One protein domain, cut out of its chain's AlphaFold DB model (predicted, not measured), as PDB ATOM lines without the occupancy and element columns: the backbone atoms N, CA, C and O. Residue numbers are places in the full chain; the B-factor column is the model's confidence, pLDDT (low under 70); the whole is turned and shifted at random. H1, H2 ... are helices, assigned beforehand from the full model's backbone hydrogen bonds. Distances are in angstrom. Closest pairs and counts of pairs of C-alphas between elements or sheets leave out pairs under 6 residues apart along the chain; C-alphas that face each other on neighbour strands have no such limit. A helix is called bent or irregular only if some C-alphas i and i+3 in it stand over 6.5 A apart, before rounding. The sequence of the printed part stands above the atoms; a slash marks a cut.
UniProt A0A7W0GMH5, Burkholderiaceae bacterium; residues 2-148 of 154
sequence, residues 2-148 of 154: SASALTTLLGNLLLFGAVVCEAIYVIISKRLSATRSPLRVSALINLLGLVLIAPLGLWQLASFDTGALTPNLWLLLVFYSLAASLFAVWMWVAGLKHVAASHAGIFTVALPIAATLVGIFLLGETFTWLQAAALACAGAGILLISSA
ATOM      1  N   SER A   2      -6.048 -19.087 -35.424       52.28
ATOM      2  CA  SER A   2      -6.943 -17.911 -35.504       52.28
ATOM      3  C   SER A   2      -8.453 -18.217 -35.597       52.28
ATOM      4  O   SER A   2      -9.257 -17.466 -35.052       52.28
ATOM      5  N   ALA A   3      -8.855 -19.332 -36.220       59.69
ATOM      6  CA  ALA A   3     -10.269 -19.729 -36.313       59.69
ATOM      7  C   ALA A   3     -10.888 -20.089 -34.943       59.69
ATOM      8  O   ALA A   3     -12.018 -19.706 -34.662       59.69
ATOM      9  N   SER A   4     -10.121 -20.744 -34.061       68.12
ATOM     10  CA  SER A   4     -10.545 -21.067 -32.687       68.12
ATOM     11  C   SER A   4     -10.726 -19.803 -31.840       68.12
ATOM     12  O   SER A   4     -11.699 -19.675 -31.095       68.12
ATOM     13  N   ALA A   5      -9.837 -18.820 -32.016       73.44
ATOM     14  CA  ALA A   5      -9.920 -17.544 -31.313       73.44
ATOM     15  C   ALA A   5     -11.172 -16.741 -31.709       73.44
ATOM     16  O   ALA A   5     -11.826 -16.175 -30.836       73.44
ATOM     17  N   LEU A   6     -11.553 -16.735 -32.994       78.44
ATOM     18  CA  LEU A   6     -12.754 -16.033 -33.459       78.44
ATOM     19  C   LEU A   6     -14.043 -16.696 -32.954       78.44
ATOM     20  O   LEU A   6     -14.952 -15.999 -32.506       78.44
ATOM     21  N   THR A   7     -14.113 -18.031 -32.963       83.56
ATOM     22  CA  THR A   7     -15.245 -18.775 -32.385       83.56
ATOM     23  C   THR A   7     -15.347 -18.552 -30.877       83.56
ATOM     24  O   THR A   7     -16.444 -18.340 -30.364       83.56
ATOM     25  N   THR A   8     -14.213 -18.523 -30.172       88.25
ATOM     26  CA  THR A   8     -14.163 -18.233 -28.731       88.25
ATOM     27  C   THR A   8     -14.616 -16.802 -28.437       88.25
ATOM     28  O   THR A   8     -15.410 -16.579 -27.527       88.25
ATOM     29  N   LEU A   9     -14.171 -15.824 -29.233       91.00
ATOM     30  CA  LEU A   9     -14.574 -14.427 -29.083       91.00
ATOM     31  C   LEU A   9     -16.071 -14.237 -29.342       91.00
ATOM     32  O   LEU A   9     -16.748 -13.583 -28.551       91.00
ATOM     33  N   LEU A  10     -16.597 -14.831 -30.415       92.38
ATOM     34  CA  LEU A  10     -18.024 -14.786 -30.726       92.38
ATOM     35  C   LEU A  10     -18.851 -15.450 -29.618       92.38
ATOM     36  O   LEU A  10     -19.852 -14.884 -29.187       92.38
ATOM     37  N   GLY A  11     -18.405 -16.602 -29.109       88.06
ATOM     38  CA  GLY A  11     -19.031 -17.273 -27.970       88.06
ATOM     39  C   GLY A  11     -19.064 -16.390 -26.722       88.06
ATOM     40  O   GLY A  11     -20.118 -16.234 -26.108       88.06
ATOM     41  N   ASN A  12     -17.949 -15.734 -26.392       90.19
ATOM     42  CA  ASN A  12     -17.870 -14.816 -25.255       90.19
ATOM     43  C   ASN A  12     -18.794 -13.598 -25.424       90.19
ATOM     44  O   ASN A  12     -19.442 -13.187 -24.463       90.19
ATOM     45  N   LEU A  13     -18.895 -13.035 -26.633       92.88
ATOM     46  CA  LEU A  13     -19.808 -11.925 -26.928       92.88
ATOM     47  C   LEU A  13     -21.277 -12.338 -26.801       92.88
ATOM     48  O   LEU A  13     -22.075 -11.590 -26.235       92.88
ATOM     49  N   LEU A  14     -21.636 -13.530 -27.282       90.62
ATOM     50  CA  LEU A  14     -22.981 -14.082 -27.117       90.62
ATOM     51  C   LEU A  14     -23.311 -14.310 -25.639       90.62
ATOM     52  O   LEU A  14     -24.408 -13.971 -25.201       90.62
ATOM     53  N   LEU A  15     -22.356 -14.825 -24.863       88.69
ATOM     54  CA  LEU A  15     -22.520 -15.043 -23.428       88.69
ATOM     55  C   LEU A  15     -22.693 -13.716 -22.682       88.69
ATOM     56  O   LEU A  15     -23.588 -13.591 -21.849       88.69
ATOM     57  N   PHE A  16     -21.910 -12.694 -23.034       89.94
ATOM     58  CA  PHE A  16     -22.094 -11.343 -22.508       89.94
ATOM     59  C   PHE A  16     -23.486 -10.789 -22.843       89.94
ATOM     60  O   PHE A  16     -24.184 -10.302 -21.955       89.94
ATOM     61  N   GLY A  17     -23.930 -10.924 -24.097       91.88
ATOM     62  CA  GLY A  17     -25.275 -10.529 -24.519       91.88
ATOM     63  C   GLY A  17     -26.376 -11.252 -23.740       91.88
ATOM     64  O   GLY A  17     -27.323 -10.615 -23.282       91.88
ATOM     65  N   ALA A  18     -26.226 -12.559 -23.513       88.44
ATOM     66  CA  ALA A  18     -27.159 -13.353 -22.719       88.44
ATOM     67  C   ALA A  18     -27.256 -12.849 -21.270       88.44
ATOM     68  O   ALA A  18     -28.360 -12.668 -20.759       88.44
ATOM     69  N   VAL A  19     -26.123 -12.541 -20.630       86.88
ATOM     70  CA  VAL A  19     -26.090 -12.003 -19.258       86.88
ATOM     71  C   VAL A  19     -26.729 -10.612 -19.181       86.88
ATOM     72  O   VAL A  19     -27.444 -10.319 -18.223       86.88
ATOM     73  N   VAL A  20     -26.531  -9.756 -20.188       89.31
ATOM     74  CA  VAL A  20     -27.190  -8.439 -20.259       89.31
ATOM     75  C   VAL A  20     -28.707  -8.590 -20.396       89.31
ATOM     76  O   VAL A  20     -29.456  -7.935 -19.667       89.31
ATOM     77  N   CYS A  21     -29.174  -9.471 -21.283       88.62
ATOM     78  CA  CYS A  21     -30.597  -9.778 -21.434       88.62
ATOM     79  C   CYS A  21     -31.205 -10.304 -20.127       88.62
ATOM     80  O   CYS A  21     -32.272  -9.843 -19.720       88.62
ATOM     81  N   GLU A  22     -30.505 -11.209 -19.442       85.69
ATOM     82  CA  GLU A  22     -30.927 -11.760 -18.153       85.69
ATOM     83  C   GLU A  22     -31.029 -10.670 -17.077       85.69
ATOM     84  O   GLU A  22     -32.027 -10.580 -16.360       85.69
ATOM     85  N   ALA A  23     -30.046  -9.768 -16.994       85.31
ATOM     86  CA  ALA A  23     -30.076  -8.656 -16.045       85.31
ATOM     87  C   ALA A  23     -31.283  -7.732 -16.283       85.31
ATOM     88  O   ALA A  23     -31.996  -7.380 -15.337       85.31
ATOM     89  N   ILE A  24     -31.555  -7.375 -17.543       87.25
ATOM     90  CA  ILE A  24     -32.731  -6.579 -17.923       87.25
ATOM     91  C   ILE A  24     -34.017  -7.313 -17.524       87.25
ATOM     92  O   ILE A  24     -34.902  -6.713 -16.907       87.25
ATOM     93  N   TYR A  25     -34.107  -8.611 -17.820       85.19
ATOM     94  CA  TYR A  25     -35.241  -9.456 -17.456       85.19
ATOM     95  C   TYR A  25     -35.499  -9.459 -15.944       85.19
ATOM     96  O   TYR A  25     -36.635  -9.221 -15.523       85.19
ATOM     97  N   VAL A  26     -34.473  -9.664 -15.114       83.56
ATOM     98  CA  VAL A  26     -34.603  -9.679 -13.648       83.56
ATOM     99  C   VAL A  26     -35.071  -8.317 -13.126       83.56
ATOM    100  O   VAL A  26     -35.979  -8.250 -12.292       83.56
ATOM    101  N   ILE A  27     -34.516  -7.218 -13.642       83.75
ATOM    102  CA  ILE A  27     -34.892  -5.854 -13.236       83.75
ATOM    103  C   ILE A  27     -36.354  -5.558 -13.601       83.75
ATOM    104  O   ILE A  27     -37.127  -5.100 -12.751       83.75
ATOM    105  N   ILE A  28     -36.756  -5.841 -14.845       83.38
ATOM    106  CA  ILE A  28     -38.133  -5.635 -15.314       83.38
ATOM    107  C   ILE A  28     -39.095  -6.511 -14.514       83.38
ATOM    108  O   ILE A  28     -40.088  -5.997 -13.993       83.38
ATOM    109  N   SER A  29     -38.789  -7.800 -14.358       78.69
ATOM    110  CA  SER A  29     -39.619  -8.759 -13.620       78.69
ATOM    111  C   SER A  29     -39.828  -8.322 -12.181       78.69
ATOM    112  O   SER A  29     -40.956  -8.350 -11.687       78.69
ATOM    113  N   LYS A  30     -38.783  -7.822 -11.515       79.69
ATOM    114  CA  LYS A  30     -38.899  -7.269 -10.166       79.69
ATOM    115  C   LYS A  30     -39.822  -6.051 -10.119       79.69
ATOM    116  O   LYS A  30     -40.713  -5.992  -9.270       79.69
ATOM    117  N   ARG A  31     -39.645  -5.091 -11.032       78.88
ATOM    118  CA  ARG A  31     -40.481  -3.879 -11.102       78.88
ATOM    119  C   ARG A  31     -41.952  -4.220 -11.354       78.88
ATOM    120  O   ARG A  31     -42.842  -3.641 -10.732       78.88
ATOM    121  N   LEU A  32     -42.211  -5.183 -12.235       76.38
ATOM    122  CA  LEU A  32     -43.560  -5.647 -12.554       76.38
ATOM    123  C   LEU A  32     -44.197  -6.408 -11.380       76.38
ATOM    124  O   LEU A  32     -45.377  -6.213 -11.100       76.38
ATOM    125  N   SER A  33     -43.414  -7.197 -10.645       75.19
ATOM    126  CA  SER A  33     -43.874  -7.970  -9.475       75.19
ATOM    127  C   SER A  33     -44.180  -7.116  -8.246       75.19
ATOM    128  O   SER A  33     -44.918  -7.546  -7.359       75.19
ATOM    129  N   ALA A  34     -43.633  -5.899  -8.177       73.81
ATOM    130  CA  ALA A  34     -43.955  -4.941  -7.123       73.81
ATOM    131  C   ALA A  34     -45.369  -4.349  -7.277       73.81
ATOM    132  O   ALA A  34     -45.990  -3.979  -6.286       73.81
ATOM    133  N   THR A  35     -45.883  -4.274  -8.509       74.38
ATOM    134  CA  THR A  35     -47.163  -3.614  -8.831       74.38
ATOM    135  C   THR A  35     -48.256  -4.580  -9.283       74.38
ATOM    136  O   THR A  35     -49.438  -4.242  -9.226       74.38
ATOM    137  N   ARG A  36     -47.899  -5.789  -9.732       74.69
ATOM    138  CA  ARG A  36     -48.838  -6.808 -10.212       74.69
ATOM    139  C   ARG A  36     -48.631  -8.141  -9.509       74.69
ATOM    140  O   ARG A  36     -47.546  -8.451  -9.031       74.69
ATOM    141  N   SER A  37     -49.695  -8.946  -9.481       80.31
ATOM    142  CA  SER A  37     -49.623 -10.335  -9.017       80.31
ATOM    143  C   SER A  37     -48.522 -11.096  -9.780       80.31
ATOM    144  O   SER A  37     -48.519 -11.025 -11.016       80.31
ATOM    145  N   PRO A  38     -47.640 -11.849  -9.089       75.00
ATOM    146  CA  PRO A  38     -46.600 -12.671  -9.709       75.00
ATOM    147  C   PRO A  38     -47.127 -13.559 -10.838       75.00
ATOM    148  O   PRO A  38     -46.498 -13.661 -11.883       75.00
ATOM    149  N   LEU A  39     -48.340 -14.101 -10.690       79.69
ATOM    150  CA  LEU A  39     -48.963 -14.957 -11.701       79.69
ATOM    151  C   LEU A  39     -49.183 -14.231 -13.039       79.69
ATOM    152  O   LEU A  39     -48.991 -14.816 -14.100       79.69
ATOM    153  N   ARG A  40     -49.537 -12.937 -13.011       78.31
ATOM    154  CA  ARG A  40     -49.722 -12.132 -14.233       78.31
ATOM    155  C   ARG A  40     -48.395 -11.833 -14.920       78.31
ATOM    156  O   ARG A  40     -48.349 -11.779 -16.144       78.31
ATOM    157  N   VAL A  41     -47.338 -11.624 -14.137       82.94
ATOM    158  CA  VAL A  41     -45.985 -11.393 -14.659       82.94
ATOM    159  C   VAL A  41     -45.465 -12.671 -15.314       82.94
ATOM    160  O   VAL A  41     -45.056 -12.632 -16.471       82.94
ATOM    161  N   SER A  42     -45.588 -13.817 -14.641       84.12
ATOM    162  CA  SER A  42     -45.213 -15.125 -15.188       84.12
ATOM    163  C   SER A  42     -46.019 -15.488 -16.435       84.12
ATOM    164  O   SER A  42     -45.442 -15.976 -17.403       84.12
ATOM    165  N   ALA A  43     -47.325 -15.209 -16.465       84.50
ATOM    166  CA  ALA A  43     -48.148 -15.431 -17.654       84.50
ATOM    167  C   ALA A  43     -47.678 -14.584 -18.848       84.50
ATOM    168  O   ALA A  43     -47.601 -15.096 -19.959       84.50
ATOM    169  N   LEU A  44     -47.312 -13.317 -18.626       85.44
ATOM    170  CA  LEU A  44     -46.802 -12.445 -19.687       85.44
ATOM    171  C   LEU A  44     -45.450 -12.927 -20.228       85.44
ATOM    172  O   LEU A  44     -45.256 -12.934 -21.440       85.44
ATOM    173  N   ILE A  45     -44.540 -13.356 -19.347       85.31
ATOM    174  CA  ILE A  45     -43.234 -13.913 -19.736       85.31
ATOM    175  C   ILE A  45     -43.428 -15.164 -20.596       85.31
ATOM    176  O   ILE A  45     -42.858 -15.259 -21.680       85.31
ATOM    177  N   ASN A  46     -44.279 -16.092 -20.152       86.38
ATOM    178  CA  ASN A  46     -44.568 -17.311 -20.903       86.38
ATOM    179  C   ASN A  46     -45.292 -17.032 -22.222       86.38
ATOM    180  O   ASN A  46     -45.003 -17.686 -23.216       86.38
ATOM    181  N   LEU A  47     -46.192 -16.047 -22.259       87.44
ATOM    182  CA  LEU A  47     -46.880 -15.656 -23.486       87.44
ATOM    183  C   LEU A  47     -45.907 -15.059 -24.508       87.44
ATOM    184  O   LEU A  47     -45.952 -15.424 -25.678       87.44
ATOM    185  N   LEU A  48     -45.008 -14.174 -24.074       87.56
ATOM    186  CA  LEU A  48     -43.970 -13.618 -24.943       87.56
ATOM    187  C   LEU A  48     -43.016 -14.712 -25.432       87.56
ATOM    188  O   LEU A  48     -42.732 -14.772 -26.624       87.56
ATOM    189  N   GLY A  49     -42.580 -15.607 -24.543       85.81
ATOM    190  CA  GLY A  49     -41.764 -16.765 -24.911       85.81
ATOM    191  C   GLY A  49     -42.459 -17.657 -25.940       85.81
ATOM    192  O   GLY A  49     -41.849 -18.028 -26.941       85.81
ATOM    193  N   LEU A  50     -43.755 -17.925 -25.751       87.88
ATOM    194  CA  LEU A  50     -44.565 -18.687 -26.697       87.88
ATOM    195  C   LEU A  50     -44.635 -17.990 -28.055       87.88
ATOM    196  O   LEU A  50     -44.378 -18.634 -29.058       87.88
ATOM    197  N   VAL A  51     -44.944 -16.694 -28.110       91.50
ATOM    198  CA  VAL A  51     -45.050 -15.952 -29.378       91.50
ATOM    199  C   VAL A  51     -43.716 -15.928 -30.129       91.50
ATOM    200  O   VAL A  51     -43.703 -16.080 -31.348       91.50
ATOM    201  N   LEU A  52     -42.600 -15.769 -29.416       89.94
ATOM    202  CA  LEU A  52     -41.266 -15.728 -30.018       89.94
ATOM    203  C   LEU A  52     -40.811 -17.099 -30.535       89.94
ATOM    204  O   LEU A  52     -40.201 -17.173 -31.600       89.94
ATOM    205  N   ILE A  53     -41.110 -18.180 -29.807       88.12
ATOM    206  CA  ILE A  53     -40.685 -19.542 -30.173       88.12
ATOM    207  C   ILE A  53     -41.690 -20.236 -31.107       88.12
ATOM    208  O   ILE A  53     -41.285 -21.075 -31.908       88.12
ATOM    209  N   ALA A  54     -42.973 -19.869 -31.081       89.31
ATOM    210  CA  ALA A  54     -44.029 -20.461 -31.907       89.31
ATOM    211  C   ALA A  54     -43.689 -20.576 -33.405       89.31
ATOM    212  O   ALA A  54     -43.862 -21.670 -33.936       89.31
ATOM    213  N   PRO A  55     -43.192 -19.538 -34.112       88.94
ATOM    214  CA  PRO A  55     -42.887 -19.670 -35.539       88.94
ATOM    215  C   PRO A  55     -41.773 -20.688 -35.814       88.94
ATOM    216  O   PRO A  55     -41.863 -21.444 -36.779       88.94
ATOM    217  N   LEU A  56     -40.759 -20.761 -34.946       88.00
ATOM    218  CA  LEU A  56     -39.686 -21.754 -35.054       88.00
ATOM    219  C   LEU A  56     -40.200 -23.163 -34.740       88.00
ATOM    220  O   LEU A  56     -39.879 -24.109 -35.456       88.00
ATOM    221  N   GLY A  57     -41.045 -23.289 -33.715       84.38
ATOM    222  CA  GLY A  57     -41.682 -24.549 -33.346       84.38
ATOM    223  C   GLY A  57     -42.574 -25.092 -34.459       84.38
ATOM    224  O   GLY A  57     -42.470 -26.264 -34.797       84.38
ATOM    225  N   LEU A  58     -43.398 -24.243 -35.081       85.19
ATOM    226  CA  LEU A  58     -44.258 -24.617 -36.209       85.19
ATOM    227  C   LEU A  58     -43.450 -24.995 -37.456       85.19
ATOM    228  O   LEU A  58     -43.806 -25.947 -38.146       85.19
ATOM    229  N   TRP A  59     -42.350 -24.286 -37.724       87.12
ATOM    230  CA  TRP A  59     -41.438 -24.630 -38.815       87.12
ATOM    231  C   TRP A  59     -40.791 -26.003 -38.605       87.12
ATOM    232  O   TRP A  59     -40.728 -26.805 -39.533       87.12
ATOM    233  N   GLN A  60     -40.370 -26.308 -37.377       83.25
ATOM    234  CA  GLN A  60     -39.781 -27.600 -37.034       83.25
ATOM    235  C   GLN A  60     -40.820 -28.728 -36.986       83.25
ATOM    236  O   GLN A  60     -40.502 -29.867 -37.312       83.25
ATOM    237  N   LEU A  61     -42.073 -28.420 -36.643       78.75
ATOM    238  CA  LEU A  61     -43.175 -29.383 -36.672       78.75
ATOM    239  C   LEU A  61     -43.477 -29.870 -38.096       78.75
ATOM    240  O   LEU A  61     -43.885 -31.013 -38.273       78.75
ATOM    241  N   ALA A  62     -43.245 -29.027 -39.108       76.44
ATOM    242  CA  ALA A  62     -43.474 -29.368 -40.511       76.44
ATOM    243  C   ALA A  62     -42.531 -30.464 -41.041       76.44
ATOM    244  O   ALA A  62     -42.860 -31.129 -42.021       76.44
ATOM    245  N   SER A  63     -41.374 -30.665 -40.406       77.69
ATOM    246  CA  SER A  63     -40.416 -31.728 -40.733       77.69
ATOM    247  C   SER A  63     -40.410 -32.873 -39.716       77.69
ATOM    248  O   SER A  63     -39.639 -33.821 -39.870       77.69
ATOM    249  N   PHE A  64     -41.254 -32.804 -38.682       76.38
ATOM    250  CA  PHE A  64     -41.263 -33.767 -37.588       76.38
ATOM    251  C   PHE A  64     -42.250 -34.909 -37.851       76.38
ATOM    252  O   PHE A  64     -43.426 -34.683 -38.138       76.38
ATOM    253  N   ASP A  65     -41.787 -36.150 -37.698       77.38
ATOM    254  CA  ASP A  65     -42.656 -37.323 -37.761       77.38
ATOM    255  C   ASP A  65     -43.518 -37.404 -36.492       77.38
ATOM    256  O   ASP A  65     -43.081 -37.819 -35.414       77.38
ATOM    257  N   THR A  66     -44.770 -36.972 -36.615       66.81
ATOM    258  CA  THR A  66     -45.751 -36.991 -35.521       66.81
ATOM    259  C   THR A  66     -46.122 -38.409 -35.064       66.81
ATOM    260  O   THR A  66     -46.656 -38.560 -33.965       66.81
ATOM    261  N   GLY A  67     -45.779 -39.451 -35.835       68.19
ATOM    262  CA  GLY A  67     -45.983 -40.857 -35.472       68.19
ATOM    263  C   GLY A  67     -45.081 -41.355 -34.336       68.19
ATOM    264  O   GLY A  67     -45.408 -42.345 -33.685       68.19
ATOM    265  N   ALA A  68     -43.984 -40.651 -34.035       72.19
ATOM    266  CA  ALA A  68     -43.083 -40.982 -32.927       72.19
ATOM    267  C   ALA A  68     -43.625 -40.567 -31.541       72.19
ATOM    268  O   ALA A  68     -43.097 -40.979 -30.503       72.19
ATOM    269  N   LEU A  69     -44.678 -39.743 -31.496       75.44
ATOM    270  CA  LEU A  69     -45.223 -39.183 -30.259       75.44
ATOM    271  C   LEU A  69     -46.270 -40.118 -29.646       75.44
ATOM    272  O   LEU A  69     -47.469 -40.009 -29.897       75.44
ATOM    273  N   THR A  70     -45.819 -41.029 -28.784       83.19
ATOM    274  CA  THR A  70     -46.740 -41.849 -27.984       83.19
ATOM    275  C   THR A  70     -47.552 -40.986 -26.997       83.19
ATOM    276  O   THR A  70     -47.070 -39.943 -26.541       83.19
ATOM    277  N   PRO A  71     -48.761 -41.412 -26.583       83.56
ATOM    278  CA  PRO A  71     -49.570 -40.685 -25.596       83.56
ATOM    279  C   PRO A  71     -48.844 -40.423 -24.266       83.56
ATOM    280  O   PRO A  71     -49.081 -39.410 -23.610       83.56
ATOM    281  N   ASN A  72     -47.918 -41.308 -23.881       86.75
ATOM    282  CA  ASN A  72     -47.112 -41.143 -22.674       86.75
ATOM    283  C   ASN A  72     -46.104 -39.985 -22.798       86.75
ATOM    284  O   ASN A  72     -45.911 -39.222 -21.855       86.75
ATOM    285  N   LEU A  73     -45.501 -39.808 -23.978       86.00
ATOM    286  CA  LEU A  73     -44.621 -38.670 -24.266       86.00
ATOM    287  C   LEU A  73     -45.384 -37.343 -24.224       86.00
ATOM    288  O   LEU A  73     -44.869 -36.368 -23.685       86.00
ATOM    289  N   TRP A  74     -46.624 -37.316 -24.716       86.44
ATOM    290  CA  TRP A  74     -47.492 -36.143 -24.588       86.44
ATOM    291  C   TRP A  74     -47.767 -35.773 -23.129       86.44
ATOM    292  O   TRP A  74     -47.697 -34.597 -22.776       86.44
ATOM    293  N   LEU A  75     -48.026 -36.760 -22.266       89.25
ATOM    294  CA  LEU A  75     -48.235 -36.514 -20.840       89.25
ATOM    295  C   LEU A  75     -46.968 -35.973 -20.162       89.25
ATOM    296  O   LEU A  75     -47.054 -35.001 -19.413       89.25
ATOM    297  N   LEU A  76     -45.799 -36.557 -20.452       86.94
ATOM    298  CA  LEU A  76     -44.516 -36.064 -19.944       86.94
ATOM    299  C   LEU A  76     -44.223 -34.638 -20.417       86.94
ATOM    300  O   LEU A  76     -43.772 -33.821 -19.619       86.94
ATOM    301  N   LEU A  77     -44.504 -34.330 -21.687       86.75
ATOM    302  CA  LEU A  77     -44.341 -32.988 -22.245       86.75
ATOM    303  C   LEU A  77     -45.222 -31.982 -21.513       86.75
ATOM    304  O   LEU A  77     -44.716 -30.966 -21.051       86.75
ATOM    305  N   VAL A  78     -46.512 -32.279 -21.343       86.81
ATOM    306  CA  VAL A  78     -47.430 -31.398 -20.609       86.81
ATOM    307  C   VAL A  78     -46.965 -31.221 -19.167       86.81
ATOM    308  O   VAL A  78     -46.881 -30.092 -18.691       86.81
ATOM    309  N   PHE A  79     -46.614 -32.306 -18.480       88.31
ATOM    310  CA  PHE A  79     -46.115 -32.244 -17.109       88.31
ATOM    311  C   PHE A  79     -44.864 -31.361 -16.999       88.31
ATOM    312  O   PHE A  79     -44.823 -30.449 -16.170       88.31
ATOM    313  N   TYR A  80     -43.878 -31.579 -17.869       86.31
ATOM    314  CA  TYR A  80     -42.639 -30.810 -17.901       86.31
ATOM    315  C   TYR A  80     -42.890 -29.338 -18.238       86.31
ATOM    316  O   TYR A  80     -42.371 -28.457 -17.556       86.31
ATOM    317  N   SER A  81     -43.733 -29.051 -19.235       85.06
ATOM    318  CA  SER A  81     -44.115 -27.686 -19.596       85.06
ATOM    319  C   SER A  81     -44.819 -26.977 -18.446       85.06
ATOM    320  O   SER A  81     -44.476 -25.843 -18.140       85.06
ATOM    321  N   LEU A  82     -45.755 -27.620 -17.745       87.00
ATOM    322  CA  LEU A  82     -46.418 -27.003 -16.592       87.00
ATOM    323  C   LEU A  82     -45.424 -26.742 -15.449       87.00
ATOM    324  O   LEU A  82     -45.423 -25.651 -14.871       87.00
ATOM    325  N   ALA A  83     -44.558 -27.709 -15.145       86.62
ATOM    326  CA  ALA A  83     -43.543 -27.582 -14.103       86.62
ATOM    327  C   ALA A  83     -42.540 -26.454 -14.406       86.62
ATOM    328  O   ALA A  83     -42.300 -25.589 -13.563       86.62
ATOM    329  N   ALA A  84     -41.990 -26.419 -15.620       81.94
ATOM    330  CA  ALA A  84     -40.989 -25.436 -16.018       81.94
ATOM    331  C   ALA A  84     -41.602 -24.049 -16.279       81.94
ATOM    332  O   ALA A  84     -41.111 -23.045 -15.766       81.94
ATOM    333  N   SER A  85     -42.691 -23.969 -17.044       80.81
ATOM    334  CA  SER A  85     -43.268 -22.694 -17.481       80.81
ATOM    335  C   SER A  85     -44.138 -22.042 -16.418       80.81
ATOM    336  O   SER A  85     -44.034 -20.834 -16.211       80.81
ATOM    337  N   LEU A  86     -44.995 -22.794 -15.719       79.50
ATOM    338  CA  LEU A  86     -45.838 -22.198 -14.681       79.50
ATOM    339  C   LEU A  86     -45.139 -22.194 -13.335       79.50
ATOM    340  O   LEU A  86     -44.920 -21.117 -12.790       79.50
ATOM    341  N   PHE A  87     -44.788 -23.362 -12.797       83.31
ATOM    342  CA  PHE A  87     -44.317 -23.443 -11.414       83.31
ATOM    343  C   PHE A  87     -42.966 -22.760 -11.220       83.31
ATOM    344  O   PHE A  87     -42.854 -21.912 -10.336       83.31
ATOM    345  N   ALA A  88     -41.961 -23.062 -12.046       84.25
ATOM    346  CA  ALA A  88     -40.626 -22.496 -11.855       84.25
ATOM    347  C   ALA A  88     -40.607 -20.973 -12.069       84.25
ATOM    348  O   ALA A  88     -40.121 -20.241 -11.206       84.25
ATOM    349  N   VAL A  89     -41.200 -20.471 -13.161       83.12
ATOM    350  CA  VAL A  89     -41.265 -19.020 -13.434       83.12
ATOM    351  C   VAL A  89     -42.098 -18.294 -12.377       83.12
ATOM    352  O   VAL A  89     -41.730 -17.202 -11.946       83.12
ATOM    353  N   TRP A  90     -43.213 -18.869 -11.927       83.00
ATOM    354  CA  TRP A  90     -44.008 -18.283 -10.847       83.00
ATOM    355  C   TRP A  90     -43.233 -18.220  -9.535       83.00
ATOM    356  O   TRP A  90     -43.193 -17.162  -8.906       83.00
ATOM    357  N   MET A  91     -42.579 -19.313  -9.146       83.81
ATOM    358  CA  MET A  91     -41.801 -19.388  -7.912       83.81
ATOM    359  C   MET A  91     -40.608 -18.426  -7.946       83.81
ATOM    360  O   MET A  91     -40.341 -17.747  -6.954       83.81
ATOM    361  N   TRP A  92     -39.960 -18.276  -9.104       82.69
ATOM    362  CA  TRP A  92     -38.908 -17.286  -9.334       82.69
ATOM    363  C   TRP A  92     -39.407 -15.855  -9.120       82.69
ATOM    364  O   TRP A  92     -38.871 -15.113  -8.298       82.69
ATOM    365  N   VAL A  93     -40.477 -15.472  -9.819       82.12
ATOM    366  CA  VAL A  93     -41.071 -14.129  -9.749       82.12
ATOM    367  C   VAL A  93     -41.597 -13.830  -8.335       82.12
ATOM    368  O   VAL A  93     -41.423 -12.721  -7.823       82.12
ATOM    369  N   ALA A  94     -42.193 -14.818  -7.662       81.38
ATOM    370  CA  ALA A  94     -42.653 -14.705  -6.280       81.38
ATOM    371  C   ALA A  94     -41.492 -14.545  -5.281       81.38
ATOM    372  O   ALA A  94     -41.568 -13.706  -4.378       81.38
ATOM    373  N   GLY A  95     -40.401 -15.293  -5.458       78.56
ATOM    374  CA  GLY A  95     -39.177 -15.149  -4.668       78.56
ATOM    375  C   GLY A  95     -38.535 -13.775  -4.864       78.56
ATOM    376  O   GLY A  95     -38.217 -13.090  -3.893       78.56
ATOM    377  N   LEU A  96     -38.464 -13.300  -6.108       78.50
ATOM    378  CA  LEU A  96     -37.869 -12.011  -6.474       78.50
ATOM    379  C   LEU A  96     -38.573 -10.802  -5.827       78.50
ATOM    380  O   LEU A  96     -37.967  -9.742  -5.652       78.50
ATOM    381  N   LYS A  97     -39.840 -10.960  -5.422       75.25
ATOM    382  CA  LYS A  97     -40.584  -9.950  -4.657       75.25
ATOM    383  C   LYS A  97     -40.000  -9.717  -3.256       75.25
ATOM    384  O   LYS A  97     -40.083  -8.600  -2.753       75.25
ATOM    385  N   HIS A  98     -39.403 -10.738  -2.643       76.12
ATOM    386  CA  HIS A  98     -38.925 -10.704  -1.256       76.12
ATOM    387  C   HIS A  98     -37.430 -10.379  -1.130       76.12
ATOM    388  O   HIS A  98     -36.967 -10.059  -0.040       76.12
ATOM    389  N   VAL A  99     -36.667 -10.430  -2.228       77.25
ATOM    390  CA  VAL A  99     -35.203 -10.279  -2.203       77.25
ATOM    391  C   VAL A  99     -34.748  -9.180  -3.168       77.25
ATOM    392  O   VAL A  99     -35.340  -8.990  -4.230       77.25
ATOM    393  N   ALA A 100     -33.707  -8.410  -2.818       74.19
ATOM    394  CA  ALA A 100     -33.073  -7.427  -3.711       74.19
ATOM    395  C   ALA A 100     -32.643  -8.076  -5.048       74.19
ATOM    396  O   ALA A 100     -32.230  -9.231  -5.055       74.19
ATOM    397  N   ALA A 101     -32.719  -7.347  -6.175       70.50
ATOM    398  CA  ALA A 101     -32.332  -7.907  -7.482       70.50
ATOM    399  C   ALA A 101     -30.852  -8.335  -7.507       70.50
ATOM    400  O   ALA A 101     -30.516  -9.356  -8.096       70.50
ATOM    401  N   SER A 102     -29.994  -7.600  -6.792       70.19
ATOM    402  CA  SER A 102     -28.584  -7.943  -6.587       70.19
ATOM    403  C   SER A 102     -28.397  -9.278  -5.863       70.19
ATOM    404  O   SER A 102     -27.541 -10.064  -6.244       70.19
ATOM    405  N   HIS A 103     -29.222  -9.575  -4.856       72.25
ATOM    406  CA  HIS A 103     -29.152 -10.840  -4.121       72.25
ATOM    407  C   HIS A 103     -29.694 -12.022  -4.930       72.25
ATOM    408  O   HIS A 103     -29.165 -13.123  -4.816       72.25
ATOM    409  N   ALA A 104     -30.709 -11.812  -5.774       74.38
ATOM    410  CA  ALA A 104     -31.246 -12.869  -6.632       74.38
ATOM    411  C   ALA A 104     -30.178 -13.450  -7.577       74.38
ATOM    412  O   ALA A 104     -30.119 -14.664  -7.751       74.38
ATOM    413  N   GLY A 105     -29.283 -12.609  -8.107       70.38
ATOM    414  CA  GLY A 105     -28.141 -13.056  -8.913       70.38
ATOM    415  C   GLY A 105     -27.081 -13.839  -8.127       70.38
ATOM    416  O   GLY A 105     -26.366 -14.644  -8.702       70.38
ATOM    417  N   ILE A 106     -26.991 -13.666  -6.807       73.62
ATOM    418  CA  ILE A 106     -26.101 -14.481  -5.961       73.62
ATOM    419  C   ILE A 106     -26.721 -15.866  -5.742       73.62
ATOM    420  O   ILE A 106     -26.023 -16.877  -5.775       73.62
ATOM    421  N   PHE A 107     -28.046 -15.931  -5.584       74.12
ATOM    422  CA  PHE A 107     -28.771 -17.197  -5.468       74.12
ATOM    423  C   PHE A 107     -28.663 -18.068  -6.721       74.12
ATOM    424  O   PHE A 107     -28.751 -19.289  -6.596       74.12
ATOM    425  N   THR A 108     -28.426 -17.501  -7.909       75.81
ATOM    426  CA  THR A 108     -28.246 -18.334  -9.107       75.81
ATOM    427  C   THR A 108     -26.974 -19.180  -9.051       75.81
ATOM    428  O   THR A 108     -26.927 -20.258  -9.637       75.81
ATOM    429  N   VAL A 109     -25.980 -18.784  -8.252       73.88
ATOM    430  CA  VAL A 109     -24.776 -19.590  -7.983       73.88
ATOM    431  C   VAL A 109     -25.105 -20.844  -7.156       73.88
ATOM    432  O   VAL A 109     -24.349 -21.812  -7.177       73.88
ATOM    433  N   ALA A 110     -26.260 -20.893  -6.481       76.88
ATOM    434  CA  ALA A 110     -26.739 -22.101  -5.810       76.88
ATOM    435  C   ALA A 110     -27.370 -23.127  -6.776       76.88
ATOM    436  O   ALA A 110     -27.507 -24.292  -6.398       76.88
ATOM    437  N   LEU A 111     -27.716 -22.744  -8.019       80.75
ATOM    438  CA  LEU A 111     -28.244 -23.687  -9.018       80.75
ATOM    439  C   LEU A 111     -27.332 -24.895  -9.260       80.75
ATOM    440  O   LEU A 111     -27.859 -26.001  -9.203       80.75
ATOM    441  N   PRO A 112     -26.014 -24.763  -9.514       77.81
ATOM    442  CA  PRO A 112     -25.155 -25.925  -9.750       77.81
ATOM    443  C   PRO A 112     -25.132 -26.895  -8.565       77.81
ATOM    444  O   PRO A 112     -25.090 -28.107  -8.771       77.81
ATOM    445  N   ILE A 113     -25.225 -26.390  -7.330       79.94
ATOM    446  CA  ILE A 113     -25.309 -27.228  -6.128       79.94
ATOM    447  C   ILE A 113     -26.625 -28.014  -6.140       79.94
ATOM    448  O   ILE A 113     -26.610 -29.238  -6.032       79.94
ATOM    449  N   ALA A 114     -27.757 -27.329  -6.326       81.88
ATOM    450  CA  ALA A 114     -29.070 -27.966  -6.379       81.88
ATOM    451  C   ALA A 114     -29.186 -28.968  -7.541       81.88
ATOM    452  O   ALA A 114     -29.665 -30.081  -7.341       81.88
ATOM    453  N   ALA A 115     -28.697 -28.607  -8.729       82.44
ATOM    454  CA  ALA A 115     -28.673 -29.464  -9.910       82.44
ATOM    455  C   ALA A 115     -27.832 -30.725  -9.679       82.44
ATOM    456  O   ALA A 115     -28.266 -31.816 -10.032       82.44
ATOM    457  N   THR A 116     -26.675 -30.596  -9.022       81.56
ATOM    458  CA  THR A 116     -25.818 -31.744  -8.687       81.56
ATOM    459  C   THR A 116     -26.487 -32.666  -7.672       81.56
ATOM    460  O   THR A 116     -26.479 -33.878  -7.852       81.56
ATOM    461  N   LEU A 117     -27.117 -32.116  -6.629       81.75
ATOM    462  CA  LEU A 117     -27.863 -32.920  -5.655       81.75
ATOM    463  C   LEU A 117     -29.005 -33.685  -6.331       81.75
ATOM    464  O   LEU A 117     -29.151 -34.886  -6.119       81.75
ATOM    465  N   VAL A 118     -29.777 -33.012  -7.184       83.50
ATOM    466  CA  VAL A 118     -30.836 -33.635  -7.990       83.50
ATOM    467  C   VAL A 118     -30.258 -34.731  -8.894       83.50
ATOM    468  O   VAL A 118     -30.809 -35.827  -8.917       83.50
ATOM    469  N   GLY A 119     -29.134 -34.495  -9.576       81.94
ATOM    470  CA  GLY A 119     -28.469 -35.494 -10.424       81.94
ATOM    471  C   GLY A 119     -28.025 -36.747  -9.660       81.94
ATOM    472  O   GLY A 119     -28.280 -37.869 -10.091       81.94
ATOM    473  N   ILE A 120     -27.451 -36.584  -8.467       81.62
ATOM    474  CA  ILE A 120     -27.035 -37.717  -7.628       81.62
ATOM    475  C   ILE A 120     -28.253 -38.488  -7.106       81.62
ATOM    476  O   ILE A 120     -28.301 -39.710  -7.213       81.62
ATOM    477  N   PHE A 121     -29.242 -37.792  -6.533       82.19
ATOM    478  CA  PHE A 121     -30.357 -38.444  -5.839       82.19
ATOM    479  C   PHE A 121     -31.433 -39.004  -6.774       82.19
ATOM    480  O   PHE A 121     -32.016 -40.037  -6.459       82.19
ATOM    481  N   LEU A 122     -31.728 -38.327  -7.888       82.25
ATOM    482  CA  LEU A 122     -32.808 -38.716  -8.803       82.25
ATOM    483  C   LEU A 122     -32.300 -39.459 -10.041       82.25
ATOM    484  O   LEU A 122     -32.985 -40.368 -10.501       82.25
ATOM    485  N   LEU A 123     -31.131 -39.091 -10.581       79.69
ATOM    486  CA  LEU A 123     -30.547 -39.756 -11.757       79.69
ATOM    487  C   LEU A 123     -29.555 -40.869 -11.383       79.69
ATOM    488  O   LEU A 123     -29.251 -41.707 -12.228       79.69
ATOM    489  N   GLY A 124     -29.078 -40.914 -10.134       76.12
ATOM    490  CA  GLY A 124     -28.109 -41.917  -9.682       76.12
ATOM    491  C   GLY A 124     -26.696 -41.695 -10.230       76.12
ATOM    492  O   GLY A 124     -25.926 -42.650 -10.333       76.12
ATOM    493  N   GLU A 125     -26.348 -40.465 -10.618       77.44
ATOM    494  CA  GLU A 125     -25.021 -40.159 -11.156       77.44
ATOM    495  C   GLU A 125     -23.913 -40.395 -10.116       77.44
ATOM    496  O   GLU A 125     -24.036 -40.045  -8.939       77.44
ATOM    497  N   THR A 126     -22.791 -40.976 -10.553       72.81
ATOM    498  CA  THR A 126     -21.636 -41.221  -9.684       72.81
ATOM    499  C   THR A 126     -20.944 -39.909  -9.339       72.81
ATOM    500  O   THR A 126     -20.352 -39.266 -10.208       72.81
ATOM    501  N   PHE A 127     -20.975 -39.540  -8.061       71.50
ATOM    502  CA  PHE A 127     -20.312 -38.343  -7.563       71.50
ATOM    503  C   PHE A 127     -18.790 -38.478  -7.659       71.50
ATOM    504  O   PHE A 127     -18.174 -39.316  -6.999       71.50
ATOM    505  N   THR A 128     -18.174 -37.644  -8.490       80.19
ATOM    506  CA  THR A 128     -16.717 -37.611  -8.649       80.19
ATOM    507  C   THR A 128     -16.081 -36.605  -7.690       80.19
ATOM    508  O   THR A 128     -16.653 -35.559  -7.378       80.19
ATOM    509  N   TRP A 129     -14.838 -36.860  -7.271       78.88
ATOM    510  CA  TRP A 129     -14.065 -35.909  -6.457       78.88
ATOM    511  C   TRP A 129     -13.889 -34.538  -7.131       78.88
ATOM    512  O   TRP A 129     -13.782 -33.520  -6.449       78.88
ATOM    513  N   LEU A 130     -13.919 -34.494  -8.466       77.62
ATOM    514  CA  LEU A 130     -13.863 -33.251  -9.229       77.62
ATOM    515  C   LEU A 130     -15.151 -32.421  -9.084       77.62
ATOM    516  O   LEU A 130     -15.071 -31.208  -8.902       77.62
ATOM    517  N   GLN A 131     -16.330 -33.057  -9.087       75.12
ATOM    518  CA  GLN A 131     -17.600 -32.382  -8.782       75.12
ATOM    519  C   GLN A 131     -17.628 -31.876  -7.337       75.12
ATOM    520  O   GLN A 131     -18.102 -30.769  -7.092       75.12
ATOM    521  N   ALA A 132     -17.060 -32.633  -6.391       78.19
ATOM    522  CA  ALA A 132     -16.925 -32.195  -5.002       78.19
ATOM    523  C   ALA A 132     -16.086 -30.915  -4.878       78.19
ATOM    524  O   ALA A 132     -16.497 -29.963  -4.214       78.19
ATOM    525  N   ALA A 133     -14.938 -30.861  -5.562       79.31
ATOM    526  CA  ALA A 133     -14.083 -29.678  -5.594       79.31
ATOM    527  C   ALA A 133     -14.771 -28.483  -6.280       79.31
ATOM    528  O   ALA A 133     -14.685 -27.358  -5.787       79.31
ATOM    529  N   ALA A 134     -15.502 -28.721  -7.375       78.12
ATOM    530  CA  ALA A 134     -16.279 -27.688  -8.059       78.12
ATOM    531  C   ALA A 134     -17.400 -27.123  -7.167       78.12
ATOM    532  O   ALA A 134     -17.551 -25.903  -7.086       78.12
ATOM    533  N   LEU A 135     -18.131 -27.979  -6.441       78.38
ATOM    534  CA  LEU A 135     -19.146 -27.552  -5.472       78.38
ATOM    535  C   LEU A 135     -18.538 -26.764  -4.315       78.38
ATOM    536  O   LEU A 135     -19.099 -25.745  -3.920       78.38
ATOM    537  N   ALA A 136     -17.400 -27.210  -3.781       80.94
ATOM    538  CA  ALA A 136     -16.705 -26.505  -2.709       80.94
ATOM    539  C   ALA A 136     -16.252 -25.108  -3.163       80.94
ATOM    540  O   ALA A 136     -16.442 -24.132  -2.439       80.94
ATOM    541  N   CYS A 137     -15.721 -24.995  -4.384       80.88
ATOM    542  CA  CYS A 137     -15.314 -23.721  -4.973       80.88
ATOM    543  C   CYS A 137     -16.518 -22.793  -5.219       80.88
ATOM    544  O   CYS A 137     -16.490 -21.623  -4.830       80.88
ATOM    545  N   ALA A 138     -17.613 -23.318  -5.779       77.88
ATOM    546  CA  ALA A 138     -18.854 -22.567  -5.967       77.88
ATOM    547  C   ALA A 138     -19.444 -22.095  -4.625       77.88
ATOM    548  O   ALA A 138     -19.799 -20.926  -4.482       77.88
ATOM    549  N   GLY A 139     -19.480 -22.972  -3.618       77.50
ATOM    550  CA  GLY A 139     -19.921 -22.655  -2.260       77.50
ATOM    551  C   GLY A 139     -19.065 -21.575  -1.598       77.50
ATOM    552  O   GLY A 139     -19.605 -20.637  -1.013       77.50
ATOM    553  N   ALA A 140     -17.740 -21.645  -1.748       80.50
ATOM    554  CA  ALA A 140     -16.830 -20.602  -1.277       80.50
ATOM    555  C   ALA A 140     -17.105 -19.255  -1.966       80.50
ATOM    556  O   ALA A 140     -17.148 -18.224  -1.295       80.50
ATOM    557  N   GLY A 141     -17.376 -19.256  -3.275       74.44
ATOM    558  CA  GLY A 141     -17.801 -18.066  -4.014       74.44
ATOM    559  C   GLY A 141     -19.087 -17.449  -3.453       74.44
ATOM    560  O   GLY A 141     -19.137 -16.242  -3.218       74.44
ATOM    561  N   ILE A 142     -20.101 -18.268  -3.153       72.62
ATOM    562  CA  ILE A 142     -21.358 -17.813  -2.530       72.62
ATOM    563  C   ILE A 142     -21.090 -17.171  -1.167       72.62
ATOM    564  O   ILE A 142     -21.612 -16.093  -0.878       72.62
ATOM    565  N   LEU A 143     -20.276 -17.809  -0.322       75.50
ATOM    566  CA  LEU A 143     -19.937 -17.289   1.004       75.50
ATOM    567  C   LEU A 143     -19.191 -15.954   0.910       75.50
ATOM    568  O   LEU A 143     -19.537 -15.008   1.612       75.50
ATOM    569  N   LEU A 144     -18.229 -15.837  -0.006       78.44
ATOM    570  CA  LEU A 144     -17.490 -14.594  -0.231       78.44
ATOM    571  C   LEU A 144     -18.413 -13.463  -0.693       78.44
ATOM    572  O   LEU A 144     -18.400 -12.387  -0.099       78.44
ATOM    573  N   ILE A 145     -19.265 -13.712  -1.689       72.50
ATOM    574  CA  ILE A 145     -20.156 -12.686  -2.242       72.50
ATOM    575  C   ILE A 145     -21.262 -12.308  -1.243       72.50
ATOM    576  O   ILE A 145     -21.605 -11.136  -1.127       72.50
ATOM    577  N   SER A 146     -21.801 -13.268  -0.486       67.94
ATOM    578  CA  SER A 146     -22.820 -12.990   0.541       67.94
ATOM    579  C   SER A 146     -22.254 -12.285   1.777       67.94
ATOM    580  O   SER A 146     -22.960 -11.505   2.416       67.94
ATOM    581  N   SER A 147     -20.981 -12.520   2.107       71.38
ATOM    582  CA  SER A 147     -20.289 -11.848   3.213       71.38
ATOM    583  C   SER A 147     -19.812 -10.430   2.875       71.38
ATOM    584  O   SER A 147     -19.555  -9.646   3.794       71.38
ATOM    585  N   ALA A 148     -19.736 -10.074   1.586       65.12
ATOM    586  CA  ALA A 148     -19.461  -8.716   1.131       65.12
ATOM    587  C   ALA A 148     -20.641  -7.802   1.506       65.12
ATOM    588  O   ALA A 148     -21.598  -7.623   0.754       65.12
TER     589      ALA A 148
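AT A GLANCE: This is residues 2 to 148 of the 154 residues of a protein of Burkholderiaceae bacterium (UniProt A0A7W0GMH5). Helices splay from a joint where the end of H1 meets H2, H3 and H4a; H5 folds back along bent H4. Residues 2 to 21 and 50 to 84 stick out. The printed part has 147 residues with five named helices, H1 to H5 in order along the chain, and no named strand; its class is all helix, and it is loose, with a radius of gyration of the C-alphas of 19.2 A and spans of 52 by 44 by 42 A.

IN THESE COORDINATES: H1, residues 2 to 35, begins at C-alpha (-6.943, -17.911, -35.504) and spans 50.3 A. H2, residues 38 to 61, spans 31.9 A and is only just irregular: C-alphas 52 and 55 are 7.0 A apart. H3, residues 71 to 96, spans 36.4 A. H4, residues 101 to 123, one helix by its hydrogen bonds, is bent, C-alphas 109 and 112 being 6.6 A apart; its arms are H4a, residues 101 to 109, 13.9 A, and H4b, residues 112 to 123, 15.0 A. H5, residues 129 to 147, spans 26.7 A, ending at C-alpha (-20.289, -11.848, 3.213).

HOW THE PARTS SIT: The hub H1, with residues 29 to 33 alone, touches H3, closest C-alphas Lys 30 and Leu 96, 6.1 A. H2 and H3 form a hairpin at a steep tilt of 38 degrees, closest C-alphas Ser 42 and Trp 90, 5.5 A. H4a touches H5 at a shallow tilt of 16 degrees, opposite ways, closest C-alphas Val 109 and Ile 142, 6.7 A. H1 and H5 are apart. Every O i to N i+4 pair is within hydrogen-bond range in H4b and H5, against 29 of 30 in H1, 18 of 20 in H2, 20 of 22 in H3 and 3 of 5 in H4a.

THE WHOLE: The farthest C-alphas, Gly 67 and Ala 148, are 55.5 A apart. The printed part has no cut and no long link. Residues 2 to 4, 66 to 67, 146 and 148 have pLDDT under 70.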